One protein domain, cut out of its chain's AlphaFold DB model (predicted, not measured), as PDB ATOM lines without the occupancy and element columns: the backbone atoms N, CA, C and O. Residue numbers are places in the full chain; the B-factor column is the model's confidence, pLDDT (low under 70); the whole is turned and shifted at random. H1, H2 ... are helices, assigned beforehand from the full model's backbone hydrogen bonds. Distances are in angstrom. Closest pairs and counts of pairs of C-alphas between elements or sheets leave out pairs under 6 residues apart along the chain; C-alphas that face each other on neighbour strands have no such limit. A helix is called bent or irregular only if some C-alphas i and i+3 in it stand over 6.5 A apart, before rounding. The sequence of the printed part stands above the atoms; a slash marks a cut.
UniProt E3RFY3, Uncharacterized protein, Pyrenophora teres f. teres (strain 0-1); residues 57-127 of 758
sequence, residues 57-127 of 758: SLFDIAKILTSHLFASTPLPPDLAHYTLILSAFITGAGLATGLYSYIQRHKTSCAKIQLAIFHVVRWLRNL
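This is residues 57 to 127 of the 758 residues of an uncharacterized protein of Pyrenophora teres f. teres (strain 0-1) (UniProt E3RFY3). Three helices, H1, H2 and H4, stand round a triangle with their lines crossed; H1 and H4 make its one firm contact, and H2 lies across from both. H3 sits at one end, making a corner with the last residues of H2. The printed part has 71 residues with four named helices, H1 to H4, and no named strand; the class is all helix. It is compact, with a radius of gyration of the C-alphas of 11.2 A, and rounded, spanning 29 by 24 by 21 A.

H1, residues 58 to 71, and H4, residues 110 to 126, touch at a steep tilt of 52 degrees, opposite ways; their closest C-alphas, of Ala 62 and Phe 118, are 4.8 A apart. H2, residues 77 to 90, is close to H1 but not clearly touching, the closest C-alphas being those of Ile 61 and Leu 79 at 7.7 A. H2 is also close to H4 but not clearly touching, with the C-alphas of Tyr 82 and Val 121 closest at 7.9 A. With residues 88 to 90 alone, H2 touches H3, residues 96 to 105, about perpendicular at 85 degrees; the closest C-alphas, of Phe 89 and Ala 96, are 3.6 A apart. H3 and H4 form a helical hairpin at a shallow tilt of 25 degrees, opposite ways. They only just touch, with 3 pairs of C-alphas within 8 A, those of Ile 103 and Ile 113 closest at 6.0 A; H4 takes part with residues 113 to 116 alone. H1 and H3 are apart. Every O i to N i+4 pair is within hydrogen-bond range in H1, H3 and H4, and 5 of 10 in H2.

H1 begins at C-alpha 58, (32.456, -17.017, 58.096), and measures 19.2 A from first to last C-alpha. H2 measures 19.5 A and is irregular, C-alphas 78 and 81 being 7.5 A apart. H3 measures 13.7 A. H4, the longest, measures 24.0 A and ends at C-alpha 126, (28.717, -27.880, 58.648).

The C-alphas of Thr 108 and Leu 127 are the two farthest apart, at 29.9 A. The printed part has no cut, and its three links are tight. Mean pLDDT of the printed part is 82.6; residue 85 and residues 87 to 98 are under 70.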
ATOM      1  N   SER A  57      35.256 -15.079  61.588       95.19
ATOM      2  CA  SER A  57      33.870 -15.150  61.138       95.19
ATOM      3  C   SER A  57      33.800 -15.787  59.746       95.19
ATOM      4  O   SER A  57      34.739 -15.687  58.952       95.19
ATOM      5  N   LEU A  58      32.683 -16.452  59.433       91.94
ATOM      6  CA  LEU A  58      32.456 -17.017  58.096       91.94
ATOM      7  C   LEU A  58      32.561 -15.944  56.999       91.94
ATOM      8  O   LEU A  58      33.086 -16.211  55.922       91.94
ATOM      9  N   PHE A  59      32.110 -14.723  57.299       93.38
ATOM     10  CA  PHE A  59      32.152 -13.587  56.384       93.38
ATOM     11  C   PHE A  59      33.584 -13.120  56.091       93.38
ATOM     12  O   PHE A  59      33.925 -12.915  54.927       93.38
ATOM     13  N   ASP A  60      34.444 -13.020  57.111       94.94
ATOM     14  CA  ASP A  60      35.856 -12.655  56.923       94.94
ATOM     15  C   ASP A  60      36.604 -13.721  56.124       94.94
ATOM     16  O   ASP A  60      37.395 -13.396  55.241       94.94
ATOM     17  N   ILE A  61      36.322 -14.999  56.393       94.31
ATOM     18  CA  ILE A  61      36.887 -16.118  55.634       94.31
ATOM     19  C   ILE A  61      36.460 -16.016  54.168       94.31
ATOM     20  O   ILE A  61      37.318 -16.010  53.287       94.31
ATOM     21  N   ALA A  62      35.163 -15.844  53.895       93.50
ATOM     22  CA  ALA A  62      34.655 -15.674  52.537       93.50
ATOM     23  C   ALA A  62      35.271 -14.458  51.827       93.50
ATOM     24  O   ALA A  62      35.658 -14.556  50.662       93.50
ATOM     25  N   LYS A  63      35.437 -13.334  52.535       94.75
ATOM     26  CA  LYS A  63      36.090 -12.123  52.021       94.75
ATOM     27  C   LYS A  63      37.548 -12.382  51.641       94.75
ATOM     28  O   LYS A  63      37.933 -12.085  50.516       94.75
ATOM     29  N   ILE A  64      38.335 -12.978  52.540       94.62
ATOM     30  CA  ILE A  64      39.755 -13.297  52.310       94.62
ATOM     31  C   ILE A  64      39.911 -14.272  51.138       94.62
ATOM     32  O   ILE A  64      40.770 -14.069  50.283       94.62
ATOM     33  N   LEU A  65      39.062 -15.299  51.063       92.38
ATOM     34  CA  LEU A  65      39.060 -16.252  49.955       92.38
ATOM     35  C   LEU A  65      38.686 -15.558  48.637       92.38
ATOM     36  O   LEU A  65      39.390 -15.722  47.650       92.38
ATOM     37  N   THR A  66      37.665 -14.697  48.622       91.88
ATOM     38  CA  THR A  66      37.307 -13.899  47.432       91.88
ATOM     39  C   THR A  66      38.475 -13.010  46.989       91.88
ATOM     40  O   THR A  66      38.847 -13.015  45.816       91.88
ATOM     41  N   SER A  67      39.127 -12.300  47.914       92.50
ATOM     42  CA  SER A  67      40.327 -11.509  47.609       92.50
ATOM     43  C   SER A  67      41.474 -12.371  47.071       92.50
ATOM     44  O   SER A  67      42.124 -11.971  46.108       92.50
ATOM     45  N   HIS A  68      41.690 -13.575  47.605       91.00
ATOM     46  CA  HIS A  68      42.696 -14.499  47.078       91.00
ATOM     47  C   HIS A  68      42.424 -14.879  45.615       91.00
ATOM     48  O   HIS A  68      43.342 -14.854  44.797       91.00
ATOM     49  N   LEU A  69      41.162 -15.149  45.267       87.69
ATOM     50  CA  LEU A  69      40.768 -15.574  43.922       87.69
ATOM     51  C   LEU A  69      40.826 -14.461  42.864       87.69
ATOM     52  O   LEU A  69      41.149 -14.752  41.713       87.69
ATOM     53  N   PHE A  70      40.516 -13.209  43.222       88.25
ATOM     54  CA  PHE A  70      40.415 -12.103  42.250       88.25
ATOM     55  C   PHE A  70      41.512 -11.040  42.368       88.25
ATOM     56  O   PHE A  70      41.882 -10.442  41.361       88.25
ATOM     57  N   ALA A  71      42.054 -10.807  43.564       87.62
ATOM     58  CA  ALA A  71      43.095  -9.809  43.821       87.62
ATOM     59  C   ALA A  71      44.501 -10.422  43.975       87.62
ATOM     60  O   ALA A  71      45.454  -9.696  44.246       87.62
ATOM     61  N   SER A  72      44.647 -11.744  43.807       82.50
ATOM     62  CA  SER A  72      45.915 -12.480  43.973       82.50
ATOM     63  C   SER A  72      46.589 -12.286  45.341       82.50
ATOM     64  O   SER A  72      47.788 -12.529  45.484       82.50
ATOM     65  N   THR A  73      45.845 -11.862  46.371       91.25
ATOM     66  CA  THR A  73      46.387 -11.742  47.730       91.25
ATOM     67  C   THR A  73      46.793 -13.125  48.240       91.25
ATOM     68  O   THR A  73      45.986 -14.052  48.122       91.25
ATOM     69  N   PRO A  74      47.998 -13.311  48.809       90.62
ATOM     70  CA  PRO A  74      48.428 -14.612  49.312       90.62
ATOM     71  C   PRO A  74      47.468 -15.094  50.401       90.62
ATOM     72  O   PRO A  74      47.109 -14.328  51.299       90.62
ATOM     73  N   LEU A  75      47.024 -16.351  50.315       91.38
ATOM     74  CA  LEU A  75      46.069 -16.866  51.287       91.38
ATOM     75  C   LEU A  75      46.768 -17.111  52.637       91.38
ATOM     76  O   LEU A  75      47.827 -17.747  52.657       91.38
ATOM     77  N   PRO A  76      46.196 -16.654  53.765       93.25
ATOM     78  CA  PRO A  76      46.721 -16.958  55.090       93.25
ATOM     79  C   PRO A  76      46.876 -18.474  55.325       93.25
ATOM     80  O   PRO A  76      45.983 -19.233  54.932       93.25
ATOM     81  N   PRO A  77      47.950 -18.943  55.998       89.69
ATOM     82  CA  PRO A  77      48.190 -20.375  56.214       89.69
ATOM     83  C   PRO A  77      47.040 -21.091  56.933       89.69
ATOM     84  O   PRO A  77      46.755 -22.251  56.644       89.69
ATOM     85  N   ASP A  78      46.330 -20.384  57.817       90.88
ATOM     86  CA  ASP A  78      45.173 -20.902  58.549       90.88
ATOM     87  C   ASP A  78      43.940 -21.157  57.660       90.88
ATOM     88  O   ASP A  78      43.013 -21.842  58.083       90.88
ATOM     89  N   LEU A  79      43.944 -20.677  56.411       91.56
ATOM     90  CA  LEU A  79      42.901 -20.918  55.409       91.56
ATOM     91  C   LEU A  79      43.368 -21.808  54.244       91.56
ATOM     92  O   LEU A  79      42.561 -22.125  53.373       91.56
ATOM     93  N   ALA A  80      44.625 -22.270  54.235       88.12
ATOM     94  CA  ALA A  80      45.208 -23.046  53.131       88.12
ATOM     95  C   ALA A  80      44.458 -24.358  52.807       88.12
ATOM     96  O   ALA A  80      44.496 -24.844  51.677       88.12
ATOM     97  N   HIS A  81      43.731 -24.917  53.777       83.44
ATOM     98  CA  HIS A  81      42.875 -26.088  53.581       83.44
ATOM     99  C   HIS A  81      41.656 -25.796  52.683       83.44
ATOM    100  O   HIS A  81      41.241 -26.666  51.917       83.44
ATOM    101  N   TYR A  82      41.135 -24.563  52.690       84.50
ATOM    102  CA  TYR A  82      40.102 -24.133  51.745       84.50
ATOM    103  C   TYR A  82      40.651 -23.941  50.326       84.50
ATOM    104  O   TYR A  82      39.880 -24.074  49.379       84.50
ATOM    105  N   THR A  83      41.956 -23.686  50.138       79.88
ATOM    106  CA  THR A  83      42.553 -23.507  48.799       79.88
ATOM    107  C   THR A  83      42.356 -24.734  47.925       79.88
ATOM    108  O   THR A  83      41.981 -24.591  46.768       79.88
ATOM    109  N   LEU A  84      42.569 -25.944  48.460       73.50
ATOM    110  CA  LEU A  84      42.382 -27.174  47.685       73.50
ATOM    111  C   LEU A  84      40.933 -27.311  47.217       73.50
ATOM    112  O   LEU A  84      40.699 -27.578  46.042       73.50
ATOM    113  N   ILE A  85      39.971 -27.036  48.097       69.94
ATOM    114  CA  ILE A  85      38.545 -27.165  47.791       69.94
ATOM    115  C   ILE A  85      38.097 -26.069  46.811       69.94
ATOM    116  O   ILE A  85      37.483 -26.375  45.793       69.94
ATOM    117  N   LEU A  86      38.479 -24.808  47.029       75.25
ATOM    118  CA  LEU A  86      38.218 -23.719  46.081       75.25
ATOM    119  C   LEU A  86      38.902 -23.945  44.732       75.25
ATOM    120  O   LEU A  86      38.301 -23.679  43.699       75.25
ATOM    121  N   SER A  87      40.124 -24.478  44.712       69.25
ATOM    122  CA  SER A  87      40.790 -24.843  43.461       69.25
ATOM    123  C   SER A  87      40.054 -25.991  42.764       69.25
ATOM    124  O   SER A  87      39.823 -25.911  41.562       69.25
ATOM    125  N   ALA A  88      39.553 -26.994  43.492       64.81
ATOM    126  CA  ALA A  88      38.680 -28.018  42.924       64.81
ATOM    127  C   ALA A  88      37.371 -27.423  42.366       64.81
ATOM    128  O   ALA A  88      36.851 -27.941  41.381       64.81
ATOM    129  N   PHE A  89      36.893 -26.300  42.923       64.25
ATOM    130  CA  PHE A  89      35.751 -25.524  42.425       64.25
ATOM    131  C   PHE A  89      36.062 -24.505  41.304       64.25
ATOM    132  O   PHE A  89      35.132 -23.965  40.704       64.25
ATOM    133  N   ILE A  90      37.330 -24.226  40.985       66.06
ATOM    134  CA  ILE A  90      37.715 -23.170  40.022       66.06
ATOM    135  C   ILE A  90      38.493 -23.735  38.838       66.06
ATOM    136  O   ILE A  90      38.239 -23.354  37.698       66.06
ATOM    137  N   THR A  91      39.384 -24.695  39.075       61.50
ATOM    138  CA  THR A  91      40.241 -25.323  38.056       61.50
ATOM    139  C   THR A  91      39.489 -26.343  37.184       61.50
ATOM    140  O   THR A  91      40.104 -27.094  36.435       61.50
ATOM    141  N   GLY A  92      38.153 -26.399  37.256       48.25
ATOM    142  CA  GLY A  92      37.341 -27.248  36.377       48.25
ATOM    143  C   GLY A  92      37.274 -28.731  36.765       48.25
ATOM    144  O   GLY A  92      36.793 -29.530  35.964       48.25
ATOM    145  N   ALA A  93      37.732 -29.116  37.962       56.97
ATOM    146  CA  ALA A  93      37.774 -30.506  38.428       56.97
ATOM    147  C   ALA A  93      36.375 -31.036  38.808       56.97
ATOM    148  O   ALA A  93      36.060 -31.224  39.981       56.97
ATOM    149  N   GLY A  94      35.511 -31.229  37.806       50.91
ATOM    150  CA  GLY A  94      34.131 -31.697  37.960       50.91
ATOM    151  C   GLY A  94      33.247 -30.693  38.705       50.91
ATOM    152  O   GLY A  94      32.511 -29.926  38.077       50.91
ATOM    153  N   LEU A  95      33.343 -30.709  40.043       48.19
ATOM    154  CA  LEU A  95      32.527 -29.954  41.009       48.19
ATOM    155  C   LEU A  95      32.543 -28.449  40.705       48.19
ATOM    156  O   LEU A  95      31.553 -27.749  40.910       48.19
ATOM    157  N   ALA A  96      33.650 -27.974  40.134       57.06
ATOM    158  CA  ALA A  96      33.822 -26.621  39.631       57.06
ATOM    159  C   ALA A  96      32.768 -26.129  38.647       57.06
ATOM    160  O   ALA A  96      32.499 -24.935  38.629       57.06
ATOM    161  N   THR A  97      32.221 -26.977  37.775       61.91
ATOM    162  CA  THR A  97      31.500 -26.474  36.590       61.91
ATOM    163  C   THR A  97      30.298 -25.597  36.946       61.91
ATOM    164  O   THR A  97      30.082 -24.586  36.276       61.91
ATOM    165  N   GLY A  98      29.593 -25.898  38.043       65.50
ATOM    166  CA  GLY A  98      28.538 -25.045  38.601       65.50
ATOM    167  C   GLY A  98      29.068 -23.714  39.147       65.50
ATOM    168  O   GLY A  98      28.704 -22.655  38.635       65.50
ATOM    169  N   LEU A  99      29.963 -23.747  40.147       71.38
ATOM    170  CA  LEU A  99      30.459 -22.524  40.799       71.38
ATOM    171  C   LEU A  99      31.272 -21.640  39.842       71.38
ATOM    172  O   LEU A  99      31.115 -20.425  39.850       71.38
ATOM    173  N   TYR A 100      32.089 -22.227  38.969       76.62
ATOM    174  CA  TYR A 100      32.794 -21.506  37.915       76.62
ATOM    175  C   TYR A 100      31.811 -20.849  36.943       76.62
ATOM    176  O   TYR A 100      31.989 -19.678  36.623       76.62
ATOM    177  N   SER A 101      30.740 -21.532  36.516       77.31
ATOM    178  CA  SER A 101      29.712 -20.910  35.664       77.31
ATOM    179  C   SER A 101      28.991 -19.765  36.379       77.31
ATOM    180  O   SER A 101      28.782 -18.715  35.774       77.31
ATOM    181  N   TYR A 102      28.684 -19.913  37.670       79.38
ATOM    182  CA  TYR A 102      28.117 -18.845  38.500       79.38
ATOM    183  C   TYR A 102      29.066 -17.641  38.614       79.38
ATOM    184  O   TYR A 102      28.682 -16.510  38.317       79.38
ATOM    185  N   ILE A 103      30.340 -17.881  38.943       83.81
ATOM    186  CA  ILE A 103      31.394 -16.858  38.981       83.81
ATOM    187  C   ILE A 103      31.523 -16.165  37.622       83.81
ATOM    188  O   ILE A 103      31.626 -14.945  37.577       83.81
ATOM    189  N   GLN A 104      31.487 -16.908  36.510       84.75
ATOM    190  CA  GLN A 104      31.551 -16.356  35.152       84.75
ATOM    191  C   GLN A 104      30.342 -15.469  34.831       84.75
ATOM    192  O   GLN A 104      30.538 -14.369  34.311       84.75
ATOM    193  N   ARG A 105      29.120 -15.904  35.181       84.94
ATOM    194  CA  ARG A 105      27.877 -15.119  35.045       84.94
ATOM    195  C   ARG A 105      27.907 -13.845  35.903       84.94
ATOM    196  O   ARG A 105      27.435 -12.804  35.455       84.94
ATOM    197  N   HIS A 106      28.505 -13.894  37.096       86.19
ATOM    198  CA  HIS A 106      28.527 -12.784  38.060       86.19
ATOM    199  C   HIS A 106      29.895 -12.108  38.238       86.19
ATOM    200  O   HIS A 106      30.113 -11.439  39.244       86.19
ATOM    201  N   LYS A 107      30.792 -12.191  37.245       86.94
ATOM    202  CA  LYS A 107      32.132 -11.559  37.245       86.94
ATOM    203  C   LYS A 107      32.155 -10.082  37.652       86.94
ATOM    204  O   LYS A 107      33.163  -9.604  38.158       86.94
ATOM    205  N   THR A 108      31.071  -9.357  37.390       90.00
ATOM    206  CA  THR A 108      30.905  -7.933  37.712       90.00
ATOM    207  C   THR A 108      30.434  -7.675  39.147       90.00
ATOM    208  O   THR A 108      30.562  -6.553  39.625       90.00
ATOM    209  N   SER A 109      29.908  -8.685  39.849       91.56
ATOM    210  CA  SER A 109      29.390  -8.575  41.216       91.56
ATOM    211  C   SER A 109      30.246  -9.373  42.195       91.56
ATOM    212  O   SER A 109      29.985 -10.539  42.499       91.56
ATOM    213  N   CYS A 110      31.261  -8.703  42.746       88.94
ATOM    214  CA  CYS A 110      32.094  -9.265  43.810       88.94
ATOM    215  C   CYS A 110      31.260  -9.690  45.035       88.94
ATOM    216  O   CYS A 110      31.611 -10.668  45.685       88.94
ATOM    217  N   ALA A 111      30.145  -9.004  45.320       89.25
ATOM    218  CA  ALA A 111      29.242  -9.343  46.422       89.25
ATOM    219  C   ALA A 111      28.575 -10.717  46.229       89.25
ATOM    220  O   ALA A 111      28.673 -11.558  47.119       89.25
ATOM    221  N   LYS A 112      27.998 -10.988  45.046       87.12
ATOM    222  CA  LYS A 112      27.391 -12.298  44.732       87.12
ATOM    223  C   LYS A 112      28.414 -13.431  44.793       87.12
ATOM    224  O   LYS A 112      28.138 -14.501  45.328       87.12
ATOM    225  N   ILE A 113      29.624 -13.194  44.278       87.88
ATOM    226  CA  ILE A 113      30.701 -14.190  44.342       87.88
ATOM    227  C   ILE A 113      31.151 -14.423  45.794       87.88
ATOM    228  O   ILE A 113      31.321 -15.571  46.199       87.88
ATOM    229  N   GLN A 114      31.286 -13.360  46.593       91.12
ATOM    230  CA  GLN A 114      31.620 -13.468  48.013       91.12
ATOM    231  C   GLN A 114      30.539 -14.224  48.796       91.12
ATOM    232  O   GLN A 114      30.894 -15.026  49.660       91.12
ATOM    233  N   LEU A 115      29.249 -14.033  48.488       88.19
ATOM    234  CA  LEU A 115      28.186 -14.801  49.135       88.19
ATOM    235  C   LEU A 115      28.196 -16.274  48.697       88.19
ATOM    236  O   LEU A 115      28.121 -17.157  49.547       88.19
ATOM    237  N   ALA A 116      28.387 -16.577  47.411       85.94
ATOM    238  CA  ALA A 116      28.534 -17.964  46.966       85.94
ATOM    239  C   ALA A 116      29.719 -18.670  47.663       85.94
ATOM    240  O   ALA A 116      29.595 -19.811  48.106       85.94
ATOM    241  N   ILE A 117      30.845 -17.971  47.848       89.56
ATOM    242  CA  ILE A 117      31.990 -18.474  48.623       89.56
ATOM    243  C   ILE A 117      31.638 -18.612  50.114       89.56
ATOM    244  O   ILE A 117      32.049 -19.589  50.738       89.56
ATOM    245  N   PHE A 118      30.859 -17.694  50.691       92.19
ATOM    246  CA  PHE A 118      30.354 -17.802  52.064       92.19
ATOM    247  C   PHE A 118      29.513 -19.067  52.265       92.19
ATOM    248  O   PHE A 118      29.786 -19.804  53.210       92.19
ATOM    249  N   HIS A 119      28.574 -19.368  51.364       88.12
ATOM    250  CA  HIS A 119      27.778 -20.599  51.425       88.12
ATOM    251  C   HIS A 119      28.633 -21.852  51.253       88.12
ATOM    252  O   HIS A 119      28.508 -22.778  52.048       88.12
ATOM    253  N   VAL A 120      29.594 -21.861  50.321       86.12
ATOM    254  CA  VAL A 120      30.547 -22.979  50.196       86.12
ATOM    255  C   VAL A 120      31.342 -23.178  51.495       86.12
ATOM    256  O   VAL A 120      31.446 -24.299  51.978       86.12
ATOM    257  N   VAL A 121      31.860 -22.115  52.119       89.88
ATOM    258  CA  VAL A 121      32.599 -22.209  53.396       89.88
ATOM    259  C   VAL A 121      31.693 -22.640  54.555       89.88
ATOM    260  O   VAL A 121      32.132 -23.411  55.409       89.88
ATOM    261  N   ARG A 122      30.444 -22.160  54.598       89.56
ATOM    262  CA  ARG A 122      29.434 -22.519  55.605       89.56
ATOM    263  C   ARG A 122      29.068 -23.997  55.493       89.56
ATOM    264  O   ARG A 122      29.186 -24.721  56.477       89.56
ATOM    265  N   TRP A 123      28.747 -24.453  54.286       85.00
ATOM    266  CA  TRP A 123      28.482 -25.851  53.957       85.00
ATOM    267  C   TRP A 123      29.667 -26.744  54.343       85.00
ATOM    268  O   TRP A 123      29.494 -27.686  55.108       85.00
ATOM    269  N   LEU A 124      30.894 -26.391  53.945       84.31
ATOM    270  CA  LEU A 124      32.112 -27.136  54.301       84.31
ATOM    271  C   LEU A 124      32.418 -27.169  55.807       84.31
ATOM    272  O   LEU A 124      33.066 -28.107  56.258       84.31
ATOM    273  N   ARG A 125      31.989 -26.166  56.584       86.94
ATOM    274  CA  ARG A 125      32.106 -26.166  58.056       86.94
ATOM    275  C   ARG A 125      31.004 -26.955  58.756       86.94
ATOM    276  O   ARG A 125      31.242 -27.425  59.857       86.94
ATOM    277  N   ASN A 126      29.833 -27.083  58.136       85.75
ATOM    278  CA  ASN A 126      28.717 -27.880  58.648       85.75
ATOM    279  C   ASN A 126      28.824 -29.363  58.227       85.75
ATOM    280  O   ASN A 126      28.163 -30.230  58.798       85.75
ATOM    281  N   LEU A 127      29.652 -29.660  57.222       82.06
ATOM    282  CA  LEU A 127      30.012 -31.004  56.780       82.06
ATOM    283  C   LEU A 127      31.163 -31.571  57.621       82.06
ATOM    284  O   LEU A 127      32.258 -31.820  57.110       82.06
TER     285      LEU A 127